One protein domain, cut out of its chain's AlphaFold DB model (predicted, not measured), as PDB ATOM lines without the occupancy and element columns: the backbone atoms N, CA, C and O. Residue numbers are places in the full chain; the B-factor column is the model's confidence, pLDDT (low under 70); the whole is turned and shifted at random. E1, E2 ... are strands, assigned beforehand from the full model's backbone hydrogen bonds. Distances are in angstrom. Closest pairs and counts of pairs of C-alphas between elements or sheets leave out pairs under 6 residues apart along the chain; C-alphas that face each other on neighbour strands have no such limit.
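This is residues 140 to 239 of the 254 residues of an uncharacterized protein of Hypsizygus marmoreus (UniProt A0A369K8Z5). A strongly twisted sheet of four strands, E1 to E4, has a smaller sheet of three strands, E5 to E7, over part of one face, a small sandwich whose sheets are only partly face to face. E5 is the strand nearest the larger sheet, next to E1 and E2, and the long link from E4 to E5 leads the chain from one sheet to the other. The printed part has 100 residues with seven named strands, E1 to E7 in order, and no named helix; the class is all strand, with 53 residues in named elements. The sheet orders are E1 - E2 - E3 - E4 and E5 - E6 - E7, both antiparallel. The whole is compact, with a radius of gyration of the C-alphas of 14.0 A, and its outline is elongated, spanning 44 by 28 by 16 A.

The larger sheet is a meander, each strand the antiparallel neighbour of the one before: E1, residues 148 to 158, E2, residues 163 to 172, E3, residues 183 to 191, and E4, residues 197 to 201. Its strands' lines turn by 80 degrees from edge to edge, and E1 bends by 74 degrees at residue 151. In the hairpin E1 and E2, N 154 and O 167 are 2.9 A apart, within hydrogen-bond range. In the hairpin E2 and E3, N 166 and O 188 are 2.8 A apart, and in the hairpin E3 and E4, N 189 and O 198 are 2.9 A apart. The second meander holds E5, residues 214 to 220, E6, residues 223 to 228, and E7, residues 234 to 238. N 218 and O 225 of the hairpin E5 and E6 are 2.9 A apart, and N 224 and O 237 of the hairpin E6 and E7 are 2.8 A apart. The two sheets form a sandwich, two sheets face to face, with 55 pairs of C-alphas within 10 A and best planes 19 degrees apart. The closest C-alphas of E1 and E5 are those of Ala 154 and Pro 217, 5.4 A apart; those of E2 and E5 are Thr 169 and Phe 214, 6.2 A. E4 and E7 are apart.

E1 begins at C-alpha 148 (162.094, 150.548, 145.285) and is 26.4 A long, E2 27.4 A, E3 25.8 A and E4 12.6 A. E5 is 16.8 A long, E6 16.3 A and E7 12.9 A, ending at C-alpha 238 (178.096, 145.304, 163.335).

The C-alphas of Gln 160 and Gly 177, the two farthest apart, are 46.5 A apart. The printed part has no cut. The link from E4 to E5, residues 202 to 213, is long. Mean pLDDT of the printed part is 85.7; residues 173 to 182 and 208 to 211 are under 70.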
ATOM      1  N   TYR A 140     167.421 160.272 148.551       94.56
ATOM      2  CA  TYR A 140     167.694 158.863 148.388       94.56
ATOM      3  C   TYR A 140     167.172 158.362 147.044       94.56
ATOM      4  O   TYR A 140     166.018 158.607 146.680       94.56
ATOM      5  N   PHE A 141     168.017 157.594 146.364       89.31
ATOM      6  CA  PHE A 141     167.667 156.795 145.202       89.31
ATOM      7  C   PHE A 141     168.255 155.404 145.417       89.31
ATOM      8  O   PHE A 141     169.446 155.280 145.707       89.31
ATOM      9  N   SER A 142     167.415 154.377 145.310       83.31
ATOM     10  CA  SER A 142     167.852 152.988 145.429       83.31
ATOM     11  C   SER A 142     168.751 152.633 144.254       83.31
ATOM     12  O   SER A 142     168.377 152.840 143.103       83.31
ATOM     13  N   SER A 143     169.938 152.093 144.531       80.38
ATOM     14  CA  SER A 143     170.800 151.541 143.483       80.38
ATOM     15  C   SER A 143     170.423 150.110 143.107       80.38
ATOM     16  O   SER A 143     170.900 149.606 142.095       80.38
ATOM     17  N   CYS A 144     169.635 149.422 143.942       73.06
ATOM     18  CA  CYS A 144     169.318 148.011 143.742       73.06
ATOM     19  C   CYS A 144     168.041 147.796 142.926       73.06
ATOM     20  O   CYS A 144     167.947 146.783 142.232       73.06
ATOM     21  N   CYS A 145     167.064 148.707 142.990       73.06
ATOM     22  CA  CYS A 145     165.870 148.642 142.144       73.06
ATOM     23  C   CYS A 145     165.313 150.041 141.853       73.06
ATOM     24  O   CYS A 145     165.040 150.808 142.779       73.06
ATOM     25  N   ASP A 146     165.058 150.327 140.574       74.56
ATOM     26  CA  ASP A 146     164.547 151.625 140.105       74.56
ATOM     27  C   ASP A 146     163.162 151.975 140.691       74.56
ATOM     28  O   ASP A 146     162.846 153.147 140.890       74.56
ATOM     29  N   ASP A 147     162.376 150.954 141.051       80.81
ATOM     30  CA  ASP A 147     161.026 151.083 141.613       80.81
ATOM     31  C   ASP A 147     160.962 150.774 143.126       80.81
ATOM     32  O   ASP A 147     159.883 150.526 143.676       80.81
ATOM     33  N   SER A 148     162.103 150.738 143.830       84.69
ATOM     34  CA  SER A 148     162.094 150.548 145.285       84.69
ATOM     35  C   SER A 148     161.440 151.734 145.987       84.69
ATOM     36  O   SER A 148     161.794 152.893 145.768       84.69
ATOM     37  N   LEU A 149     160.534 151.436 146.914       88.62
ATOM     38  CA  LEU A 149     159.901 152.428 147.770       88.62
ATOM     39  C   LEU A 149     160.534 152.368 149.159       88.62
ATOM     40  O   LEU A 149     160.663 151.289 149.742       88.62
ATOM     41  N   VAL A 150     160.895 153.529 149.712       90.81
ATOM     42  CA  VAL A 150     161.314 153.608 151.115       90.81
ATOM     43  C   VAL A 150     160.112 153.298 152.000       90.81
ATOM     44  O   VAL A 150     159.083 153.976 151.909       90.81
ATOM     45  N   LYS A 151     160.245 152.286 152.857       89.94
ATOM     46  CA  LYS A 151     159.207 151.864 153.803       89.94
ATOM     47  C   LYS A 151     159.387 152.511 155.173       89.94
ATOM     48  O   LYS A 151     158.414 152.992 155.745       89.94
ATOM     49  N   ASP A 152     160.615 152.508 155.675       91.38
ATOM     50  CA  ASP A 152     160.981 153.023 156.996       91.38
ATOM     51  C   ASP A 152     162.476 153.360 157.049       91.38
ATOM     52  O   ASP A 152     163.255 152.848 156.233       91.38
ATOM     53  N   TYR A 153     162.890 154.179 158.017       95.06
ATOM     54  CA  TYR A 153     164.292 154.530 158.212       95.06
ATOM     55  C   TYR A 153     164.688 154.811 159.668       95.06
ATOM     56  O   TYR A 153     163.925 155.315 160.495       95.06
ATOM     57  N   ALA A 154     165.965 154.575 159.953       94.31
ATOM     58  CA  ALA A 154     166.641 155.030 161.161       94.31
ATOM     59  C   ALA A 154     167.856 155.877 160.801       94.31
ATOM     60  O   ALA A 154     168.418 155.742 159.716       94.31
ATOM     61  N   THR A 155     168.261 156.764 161.704       95.69
ATOM     62  CA  THR A 155     169.414 157.638 161.483       95.69
ATOM     63  C   THR A 155     170.166 157.905 162.780       95.69
ATOM     64  O   THR A 155     169.562 157.976 163.852       95.69
ATOM     65  N   VAL A 156     171.481 158.064 162.680       94.75
ATOM     66  CA  VAL A 156     172.342 158.551 163.758       94.75
ATOM     67  C   VAL A 156     173.398 159.485 163.177       94.75
ATOM     68  O   VAL A 156     173.919 159.252 162.087       94.75
ATOM     69  N   LEU A 157     173.725 160.543 163.913       93.94
ATOM     70  CA  LEU A 157     174.834 161.419 163.559       93.94
ATOM     71  C   LEU A 157     176.166 160.829 164.025       93.94
ATOM     72  O   LEU A 157     176.285 160.333 165.145       93.94
ATOM     73  N   VAL A 158     177.174 160.931 163.166       92.56
ATOM     74  CA  VAL A 158     178.556 160.520 163.426       92.56
ATOM     75  C   VAL A 158     179.507 161.664 163.081       92.56
ATOM     76  O   VAL A 158     179.084 162.702 162.575       92.56
ATOM     77  N   ASP A 159     180.787 161.498 163.421       91.12
ATOM     78  CA  ASP A 159     181.832 162.493 163.149       91.12
ATOM     79  C   ASP A 159     181.461 163.910 163.639       91.12
ATOM     80  O   ASP A 159     181.506 164.895 162.915       91.12
ATOM     81  N   GLN A 160     181.008 164.003 164.897       89.44
ATOM     82  CA  GLN A 160     180.583 165.266 165.522       89.44
ATOM     83  C   GLN A 160     179.417 165.973 164.800       89.44
ATOM     84  O   GLN A 160     179.251 167.183 164.929       89.44
ATOM     85  N   GLY A 161     178.587 165.226 164.066       91.06
ATOM     86  CA  GLY A 161     177.405 165.761 163.390       91.06
ATOM     87  C   GLY A 161     177.638 166.214 161.953       91.06
ATOM     88  O   GLY A 161     176.707 166.703 161.326       91.06
ATOM     89  N   THR A 162     178.840 166.031 161.401       94.38
ATOM     90  CA  THR A 162     179.122 166.328 159.984       94.38
ATOM     91  C   THR A 162     178.567 165.257 159.043       94.38
ATOM     92  O   THR A 162     178.353 165.518 157.858       94.38
ATOM     93  N   GLN A 163     178.328 164.052 159.562       96.31
ATOM     94  CA  GLN A 163     177.882 162.898 158.797       96.31
ATOM     95  C   GLN A 163     176.699 162.209 159.476       96.31
ATOM     96  O   GLN A 163     176.565 162.219 160.701       96.31
ATOM     97  N   ALA A 164     175.865 161.555 158.676       96.38
ATOM     98  CA  ALA A 164     174.761 160.728 159.133       96.38
ATOM     99  C   ALA A 164     174.931 159.290 158.632       96.38
ATOM    100  O   ALA A 164     175.236 159.066 157.461       96.38
ATOM    101  N   ILE A 165     174.698 158.317 159.511       96.44
ATOM    102  CA  ILE A 165     174.448 156.932 159.115       96.44
ATOM    103  C   ILE A 165     172.941 156.744 159.065       96.44
ATOM    104  O   ILE A 165     172.261 156.977 160.061       96.44
ATOM    105  N   ILE A 166     172.431 156.321 157.915       96.81
ATOM    106  CA  ILE A 166     171.008 156.136 157.662       96.81
ATOM    107  C   ILE A 166     170.784 154.676 157.288       96.81
ATOM    108  O   ILE A 166     171.428 154.163 156.379       96.81
ATOM    109  N   VAL A 167     169.870 154.007 157.981       96.12
ATOM    110  CA  VAL A 167     169.406 152.668 157.617       96.12
ATOM    111  C   VAL A 167     168.043 152.825 156.979       96.12
ATOM    112  O   VAL A 167     167.119 153.304 157.630       96.12
ATOM    113  N   VAL A 168     167.927 152.438 155.718       95.19
ATOM    114  CA  VAL A 168     166.712 152.542 154.916       95.19
ATOM    115  C   VAL A 168     166.188 151.138 154.670       95.19
ATOM    116  O   VAL A 168     166.931 150.269 154.229       95.19
ATOM    117  N   THR A 169     164.914 150.897 154.951       93.06
ATOM    118  CA  THR A 169     164.239 149.657 154.553       93.06
ATOM    119  C   THR A 169     163.457 149.908 153.272       93.06
ATOM    120  O   THR A 169     162.747 150.913 153.151       93.06
ATOM    121  N   LEU A 170     163.609 149.013 152.302       91.56
ATOM    122  CA  LEU A 170     163.012 149.127 150.980       91.56
ATOM    123  C   LEU A 170     162.017 147.994 150.761       91.56
ATOM    124  O   LEU A 170     162.247 146.851 151.163       91.56
ATOM    125  N   CYS A 171     160.941 148.304 150.050       86.31
ATOM    126  CA  CYS A 171     160.112 147.302 149.400       86.31
ATOM    127  C   CYS A 171     160.166 147.523 147.888       86.31
ATOM    128  O   CYS A 171     159.977 148.650 147.421       86.31
ATOM    129  N   SER A 172     160.423 146.464 147.116       80.31
ATOM    130  CA  SER A 172     160.202 146.516 145.671       80.31
ATOM    131  C   SER A 172     158.725 146.808 145.410       80.31
ATOM    132  O   SER A 172     157.854 146.201 146.038       80.31
ATOM    133  N   GLY A 173     158.430 147.758 144.521       66.56
ATOM    134  CA  GLY A 173     157.066 147.966 144.055       66.56
ATOM    135  C   GLY A 173     156.494 146.657 143.508       66.56
ATOM    136  O   GLY A 173     157.206 145.894 142.856       66.56
ATOM    137  N   LEU A 174     155.213 146.399 143.793       59.00
ATOM    138  CA  LEU A 174     154.446 145.282 143.241       59.00
ATOM    139  C   LEU A 174     154.376 145.430 141.714       59.00
ATOM    140  O   LEU A 174     153.386 145.930 141.177       59.00
ATOM    141  N   GLN A 175     155.414 145.014 140.991       59.50
ATOM    142  CA  GLN A 175     155.242 144.718 139.580       59.50
ATOM    143  C   GLN A 175     154.297 143.519 139.522       59.50
ATOM    144  O   GLN A 175     154.630 142.427 139.983       59.50
ATOM    145  N   LEU A 176     153.071 143.754 139.042       54.53
ATOM    146  CA  LEU A 176     152.050 142.721 138.894       54.53
ATOM    147  C   LEU A 176     152.623 141.564 138.063       54.53
ATOM    148  O   LEU A 176     152.672 141.647 136.840       54.53
ATOM    149  N   GLY A 177     153.042 140.489 138.727       62.94
ATOM    150  CA  GLY A 177     153.491 139.262 138.075       62.94
ATOM    151  C   GLY A 177     154.839 138.724 138.540       62.94
ATOM    152  O   GLY A 177     155.072 137.536 138.332       62.94
ATOM    153  N   ASP A 178     155.683 139.521 139.204       60.75
ATOM    154  CA  ASP A 178     156.917 138.999 139.798       60.75
ATOM    155  C   ASP A 178     156.729 138.783 141.302       60.75
ATOM    156  O   ASP A 178     156.685 139.713 142.104       60.75
ATOM    157  N   SER A 179     156.559 137.520 141.690       56.72
ATOM    158  CA  SER A 179     156.370 137.107 143.087       56.72
ATOM    159  C   SER A 179     157.600 137.343 143.972       56.72
ATOM    160  O   SER A 179     157.548 137.101 145.177       56.72
ATOM    161  N   ARG A 180     158.727 137.789 143.406       62.81
ATOM    162  CA  ARG A 180     159.923 138.124 144.177       62.81
ATOM    163  C   ARG A 180     159.875 139.582 144.606       62.81
ATOM    164  O   ARG A 180     160.535 140.442 144.037       62.81
ATOM    165  N   ASN A 181     159.122 139.847 145.670       67.00
ATOM    166  CA  ASN A 181     159.302 141.071 146.441       67.00
ATOM    167  C   ASN A 181     160.708 141.055 147.053       67.00
ATOM    168  O   ASN A 181     160.925 140.468 148.116       67.00
ATOM    169  N   THR A 182     161.675 141.674 146.375       65.31
ATOM    170  CA  THR A 182     163.024 141.837 146.917       65.31
ATOM    171  C   THR A 182     162.947 142.775 148.114       65.31
ATOM    172  O   THR A 182     162.486 143.918 148.017       65.31
ATOM    173  N   ARG A 183     163.357 142.254 149.269       78.56
ATOM    174  CA  ARG A 183     163.313 142.934 150.562       78.56
ATOM    175  C   ARG A 183     164.729 143.237 150.976       78.56
ATOM    176  O   ARG A 183     165.475 142.355 151.401       78.56
ATOM    177  N   VAL A 184     165.082 144.494 150.813       89.75
ATOM    178  CA  VAL A 184     166.443 144.965 150.999       89.75
ATOM    179  C   VAL A 184     166.401 146.045 152.059       89.75
ATOM    180  O   VAL A 184     165.491 146.875 152.082       89.75
ATOM    181  N   ALA A 185     167.369 146.027 152.962       92.94
ATOM    182  CA  ALA A 185     167.716 147.240 153.675       92.94
ATOM    183  C   ALA A 185     169.039 147.760 153.122       92.94
ATOM    184  O   ALA A 185     169.861 146.998 152.621       92.94
ATOM    185  N   GLU A 186     169.239 149.064 153.202       94.44
ATOM    186  CA  GLU A 186     170.471 149.712 152.797       94.44
ATOM    187  C   GLU A 186     170.973 150.593 153.935       94.44
ATOM    188  O   GLU A 186     170.221 151.349 154.548       94.44
ATOM    189  N   VAL A 187     172.258 150.474 154.235       95.25
ATOM    190  CA  VAL A 187     172.956 151.283 155.223       95.25
ATOM    191  C   VAL A 187     173.811 152.282 154.471       95.25
ATOM    192  O   VAL A 187     174.720 151.897 153.742       95.25
ATOM    193  N   ILE A 188     173.543 153.563 154.666       96.00
ATOM    194  CA  ILE A 188     174.146 154.658 153.915       96.00
ATOM    195  C   ILE A 188     174.913 155.547 154.877       96.00
ATOM    196  O   ILE A 188     174.442 155.842 155.974       96.00
ATOM    197  N   GLN A 189     176.076 156.013 154.445       96.38
ATOM    198  CA  GLN A 189     176.774 157.122 155.076       96.38
ATOM    199  C   GLN A 189     176.629 158.357 154.200       96.38
ATOM    200  O   GLN A 189     177.069 158.348 153.052       96.38
ATOM    201  N   LEU A 190     176.020 159.401 154.754       97.31
ATOM    202  CA  LEU A 190     175.791 160.689 154.114       97.31
ATOM    203  C   LEU A 190     176.677 161.750 154.769       97.31
ATOM    204  O   LEU A 190     176.626 161.940 155.982       97.31
ATOM    205  N   ASP A 191     177.459 162.460 153.967       97.38
ATOM    206  CA  ASP A 191     178.145 163.680 154.371       97.38
ATOM    207  C   ASP A 191     177.193 164.868 154.201       97.38
ATOM    208  O   ASP A 191     176.780 165.213 153.093       97.38
ATOM    209  N   LEU A 192     176.807 165.479 155.322       96.56
ATOM    210  CA  LEU A 192     175.761 166.501 155.358       96.56
ATOM    211  C   LEU A 192     176.223 167.853 154.795       96.56
ATOM    212  O   LEU A 192     175.392 168.707 154.492       96.56
ATOM    213  N   ARG A 193     177.537 168.057 154.643       95.12
ATOM    214  CA  ARG A 193     178.115 169.296 154.103       95.12
ATOM    215  C   ARG A 193     178.250 169.248 152.592       95.12
ATOM    216  O   ARG A 193     178.003 170.236 151.913       95.12
ATOM    217  N   THR A 194     178.683 168.106 152.075       96.69
ATOM    218  CA  THR A 194     178.969 167.923 150.646       96.69
ATOM    219  C   THR A 194     177.830 167.255 149.890       96.69
ATOM    220  O   THR A 194     177.898 167.170 148.666       96.69
ATOM    221  N   ALA A 195     176.816 166.751 150.604       96.00
ATOM    222  CA  ALA A 195     175.762 165.884 150.081       96.00
ATOM    223  C   ALA A 195     176.263 164.567 149.456       96.00
ATOM    224  O   ALA A 195     175.475 163.807 148.884       96.00
ATOM    225  N   ALA A 196     177.562 164.272 149.559       96.50
ATOM    226  CA  ALA A 196     178.122 163.024 149.080       96.50
ATOM    227  C   ALA A 196     177.642 161.878 149.971       96.50
ATOM    228  O   ALA A 196     177.615 161.993 151.197       96.50
ATOM    229  N   PHE A 197     177.295 160.748 149.366       96.31
ATOM    230  CA  PHE A 197     176.899 159.563 150.111       96.31
ATOM    231  C   PHE A 197     177.569 158.316 149.553       96.31
ATOM    232  O   PHE A 197     177.997 158.276 148.398       96.31
ATOM    233  N   ARG A 198     177.649 157.283 150.387       94.94
ATOM    234  CA  ARG A 198     178.066 155.942 149.978       94.94
ATOM    235  C   ARG A 198     177.231 154.884 150.678       94.94
ATOM    236  O   ARG A 198     176.903 155.031 151.856       94.94
ATOM    237  N   SER A 199     176.951 153.805 149.963       94.06
ATOM    238  CA  SER A 199     176.394 152.593 150.553       94.06
ATOM    239  C   SER A 199     177.482 151.859 151.337       94.06
ATOM    240  O   SER A 199     178.614 151.721 150.869       94.06
ATOM    241  N   LEU A 200     177.161 151.442 152.556       93.50
ATOM    242  CA  LEU A 200     178.048 150.704 153.454       93.50
ATOM    243  C   LEU A 200     177.711 149.215 153.479       93.50
ATOM    244  O   LEU A 200     178.612 148.380 153.545       93.50
ATOM    245  N   LEU A 201     176.419 148.891 153.475       92.69
ATOM    246  CA  LEU A 201     175.912 147.529 153.551       92.69
ATOM    247  C   LEU A 201     174.524 147.470 152.919       92.69
ATOM    248  O   LEU A 201     173.710 148.367 153.126       92.69
ATOM    249  N   THR A 202     174.231 146.371 152.237       92.62
ATOM    250  CA  THR A 202     172.927 146.125 151.619       92.62
ATOM    251  C   THR A 202     172.446 144.732 152.022       92.62
ATOM    252  O   THR A 202     172.592 143.789 151.246       92.62
ATOM    253  N   PRO A 203     171.998 144.525 153.278       85.88
ATOM    254  CA  PRO A 203     171.525 143.212 153.688       85.88
ATOM    255  C   PRO A 203     170.221 142.862 152.968       85.88
ATOM    256  O   PRO A 203     169.251 143.625 152.968       85.88
ATOM    257  N   GLU A 204     170.193 141.661 152.408       86.00
ATOM    258  CA  GLU A 204     168.985 141.056 151.862       86.00
ATOM    259  C   GLU A 204     168.281 140.246 152.951       86.00
ATOM    260  O   GLU A 204     168.919 139.583 153.779       86.00
ATOM    261  N   ALA A 205     166.950 140.317 152.984       82.94
ATOM    262  CA  ALA A 205     166.180 139.436 153.846       82.94
ATOM    263  C   ALA A 205     166.368 137.985 153.371       82.94
ATOM    264  O   ALA A 205     166.364 137.737 152.164       82.94
ATOM    265  N   PRO A 206     166.523 137.011 154.286       79.62
ATOM    266  CA  PRO A 206     166.614 135.614 153.890       79.62
ATOM    267  C   PRO A 206     165.361 135.205 153.112       79.62
ATOM    268  O   PRO A 206     164.251 135.592 153.479       79.62
ATOM    269  N   GLU A 207     165.539 134.390 152.070       77.44
ATOM    270  CA  GLU A 207     164.429 133.780 151.338       77.44
ATOM    271  C   GLU A 207     163.659 132.850 152.286       77.44
ATOM    272  O   GLU A 207     164.035 131.701 152.526       77.44
ATOM    273  N   THR A 208     162.592 133.364 152.891       69.50
ATOM    274  CA  THR A 208     161.662 132.581 153.701       69.50
ATOM    275  C   THR A 208     160.348 132.415 152.956       69.50
ATOM    276  O   THR A 208     159.905 133.324 152.258       69.50
ATOM    277  N   SER A 209     159.708 131.254 153.123       65.75
ATOM    278  CA  SER A 209     158.366 130.987 152.581       65.75
ATOM    279  C   SER A 209     157.327 131.988 153.083       65.75
ATOM    280  O   SER A 209     156.360 132.271 152.385       65.75
ATOM    281  N   ASP A 210     157.554 132.522 154.285       65.50
ATOM    282  CA  ASP A 210     156.748 133.577 154.875       65.50
ATOM    283  C   ASP A 210     157.378 134.930 154.565       65.50
ATOM    284  O   ASP A 210     158.556 135.183 154.816       65.50
ATOM    285  N   GLU A 211     156.563 135.800 154.000       64.19
ATOM    286  CA  GLU A 211     156.940 137.027 153.320       64.19
ATOM    287  C   GLU A 211     157.392 138.179 154.259       64.19
ATOM    288  O   GLU A 211     156.791 139.246 154.308       64.19
ATOM    289  N   GLY A 212     158.452 137.984 155.050       72.19
ATOM    290  CA  GLY A 212     158.948 138.937 156.060       72.19
ATOM    291  C   GLY A 212     159.694 140.154 155.531       72.19
ATOM    292  O   GLY A 212     160.901 140.070 155.346       72.19
ATOM    293  N   ASP A 213     159.034 141.311 155.420       83.00
ATOM    294  CA  ASP A 213     159.718 142.604 155.237       83.00
ATOM    295  C   ASP A 213     160.589 142.963 156.451       83.00
ATOM    296  O   ASP A 213     160.196 142.681 157.594       83.00
ATOM    297  N   PHE A 214     161.695 143.679 156.207       87.56
ATOM    298  CA  PHE A 214     162.385 144.420 157.261       87.56
ATOM    299  C   PHE A 214     161.494 145.551 157.790       87.56
ATOM    300  O   PHE A 214     160.871 146.291 157.025       87.56
ATOM    301  N   THR A 215     161.429 145.673 159.110       87.81
ATOM    302  CA  THR A 215     160.706 146.714 159.841       87.81
ATOM    303  C   THR A 215     161.525 147.185 161.030       87.81
ATOM    304  O   THR A 215     162.466 146.511 161.458       87.81
ATOM    305  N   ASP A 216     161.127 148.333 161.577       88.12
ATOM    306  CA  ASP A 216     161.654 148.879 162.825       88.12
ATOM    307  C   ASP A 216     163.195 148.974 162.820       88.12
ATOM    308  O   ASP A 216     163.850 148.392 163.693       88.12
ATOM    309  N   PRO A 217     163.806 149.638 161.814       93.75
ATOM    310  CA  PRO A 217     165.248 149.802 161.794       93.75
ATOM    311  C   PRO A 217     165.704 150.539 163.055       93.75
ATOM    312  O   PRO A 217     165.088 151.510 163.495       93.75
ATOM    313  N   LEU A 218     166.812 150.084 163.632       92.50
ATOM    314  CA  LEU A 218     167.408 150.679 164.821       92.50
ATOM    315  C   LEU A 218     168.920 150.769 164.647       92.50
ATOM    316  O   LEU A 218     169.563 149.814 164.213       92.50
ATOM    317  N   ILE A 219     169.485 151.909 165.038       90.56
ATOM    318  CA  ILE A 219     170.932 152.110 165.105       90.56
ATOM    319  C   ILE A 219     171.300 152.387 166.559       90.56
ATOM    320  O   ILE A 219     170.791 153.328 167.166       90.56
ATOM    321  N   ALA A 220     172.175 151.559 167.120       87.38
ATOM    322  CA  ALA A 220     172.631 151.657 168.496       87.38
ATOM    323  C   ALA A 220     174.152 151.497 168.553       87.38
ATOM    324  O   ALA A 220     174.680 150.388 168.483       87.38
ATOM    325  N   VAL A 221     174.860 152.617 168.727       85.06
ATOM    326  CA  VAL A 221     176.332 152.658 168.752       85.06
ATOM    327  C   VAL A 221     176.896 152.085 167.443       85.06
ATOM    328  O   VAL A 221     176.661 152.662 166.387       85.06
ATOM    329  N   ASP A 222     177.573 150.938 167.503       87.75
ATOM    330  CA  ASP A 222     178.184 150.250 166.364       87.75
ATOM    331  C   ASP A 222     177.328 149.082 165.858       87.75
ATOM    332  O   ASP A 222     177.812 148.189 165.165       87.75
ATOM    333  N   PHE A 223     176.053 149.038 166.238       89.69
ATOM    334  CA  PHE A 223     175.140 147.980 165.836       89.69
ATOM    335  C   PHE A 223     173.937 148.541 165.103       89.69
ATOM    336  O   PHE A 223     173.356 149.559 165.478       89.69
ATOM    337  N   ILE A 224     173.542 147.811 164.072       92.44
ATOM    338  CA  ILE A 224     172.298 148.003 163.349       92.44
ATOM    339  C   ILE A 224     171.434 146.785 163.626       92.44
ATOM    340  O   ILE A 224     171.900 145.651 163.501       92.44
ATOM    341  N   ALA A 225     170.185 147.024 163.997       91.12
ATOM    342  CA  ALA A 225     169.182 145.992 164.164       91.12
ATOM    343  C   ALA A 225     168.042 146.213 163.170       91.12
ATOM    344  O   ALA A 225     167.552 147.330 163.002       91.12
ATOM    345  N   LEU A 226     167.624 145.133 162.521       90.81
ATOM    346  CA  LEU A 226     166.495 145.099 161.597       90.81
ATOM    347  C   LEU A 226     165.574 143.958 162.006       90.81
ATOM    348  O   LEU A 226     166.016 142.812 162.106       90.81
ATOM    349  N   ARG A 227     164.294 144.241 162.249       89.06
ATOM    350  CA  ARG A 227     163.314 143.205 162.581       89.06
ATOM    351  C   ARG A 227     162.688 142.647 161.309       89.06
ATOM    352  O   ARG A 227     162.389 143.392 160.389       89.06
ATOM    353  N   LEU A 228     162.456 141.342 161.262       86.88
ATOM    354  CA  LEU A 228     161.655 140.692 160.228       86.88
ATOM    355  C   LEU A 228     160.211 140.572 160.725       86.88
ATOM    356  O   LEU A 228     159.941 139.875 161.707       86.88
ATOM    357  N   SER A 229     159.293 141.254 160.044       81.88
ATOM    358  CA  SER A 229     157.889 141.433 160.453       81.88
ATOM    359  C   SER A 229     157.159 140.141 160.858       81.88
ATOM    360  O   SER A 229     156.596 140.088 161.952       81.88
ATOM    361  N   PHE A 230     157.190 139.092 160.028       78.38
ATOM    362  CA  PHE A 230     156.429 137.854 160.285       78.38
ATOM    363  C   PHE A 230     157.128 136.859 161.209       78.38
ATOM    364  O   PHE A 230     156.471 136.160 161.976       78.38
ATOM    365  N   THR A 231     158.456 136.781 161.161       81.38
ATOM    366  CA  THR A 231     159.192 135.783 161.954       81.38
ATOM    367  C   THR A 231     159.549 136.287 163.349       81.38
ATOM    368  O   THR A 231     159.949 135.499 164.202       81.38
ATOM    369  N   GLY A 232     159.475 137.604 163.577       80.94
ATOM    370  CA  GLY A 232     159.960 138.246 164.799       80.94
ATOM    371  C   GLY A 232     161.477 138.148 164.988       80.94
ATOM    372  O   GLY A 232     161.983 138.590 166.015       80.94
ATOM    373  N   ARG A 233     162.209 137.578 164.020       84.06
ATOM    374  CA  ARG A 233     163.669 137.483 164.055       84.06
ATOM    375  C   ARG A 233     164.281 138.863 163.846       84.06
ATOM    376  O   ARG A 233     163.718 139.699 163.142       84.06
ATOM    377  N   THR A 234     165.461 139.072 164.412       87.62
ATOM    378  CA  THR A 234     166.226 140.310 164.256       87.62
ATOM    379  C   THR A 234     167.547 140.001 163.573       87.62
ATOM    380  O   THR A 234     168.289 139.126 164.018       87.62
ATOM    381  N   VAL A 235     167.843 140.724 162.499       87.44
ATOM    382  CA  VAL A 235     169.169 140.753 161.887       87.44
ATOM    383  C   VAL A 235     169.979 141.820 162.605       87.44
ATOM    384  O   VAL A 235     169.560 142.973 162.682       87.44
ATOM    385  N   LEU A 236     171.126 141.416 163.147       90.12
ATOM    386  CA  LEU A 236     172.087 142.305 163.784       90.12
ATOM    387  C   LEU A 236     173.324 142.404 162.900       90.12
ATOM    388  O   LEU A 236     173.955 141.392 162.600       90.12
ATOM    389  N   ALA A 237     173.674 143.621 162.508       89.50
ATOM    390  CA  ALA A 237     174.904 143.915 161.793       89.50
ATOM    391  C   ALA A 237     175.802 144.787 162.671       89.50
ATOM    392  O   ALA A 237     175.342 145.747 163.287       89.50
ATOM    393  N   TYR A 238     177.089 144.450 162.722       90.56
ATOM    394  CA  TYR A 238     178.096 145.304 163.335       90.56
ATOM    395  C   TYR A 238     178.621 146.281 162.285       90.56
ATOM    396  O   TYR A 238     179.166 145.870 161.260       90.56
ATOM    397  N   LEU A 239     178.463 147.571 162.551       87.56
ATOM    398  CA  LEU A 239     179.001 148.657 161.756       87.56
ATOM    399  C   LEU A 239     179.930 149.473 162.646       87.56
ATOM    400  O   LEU A 239     179.471 150.200 163.518       87.56
TER     401      LEU A 239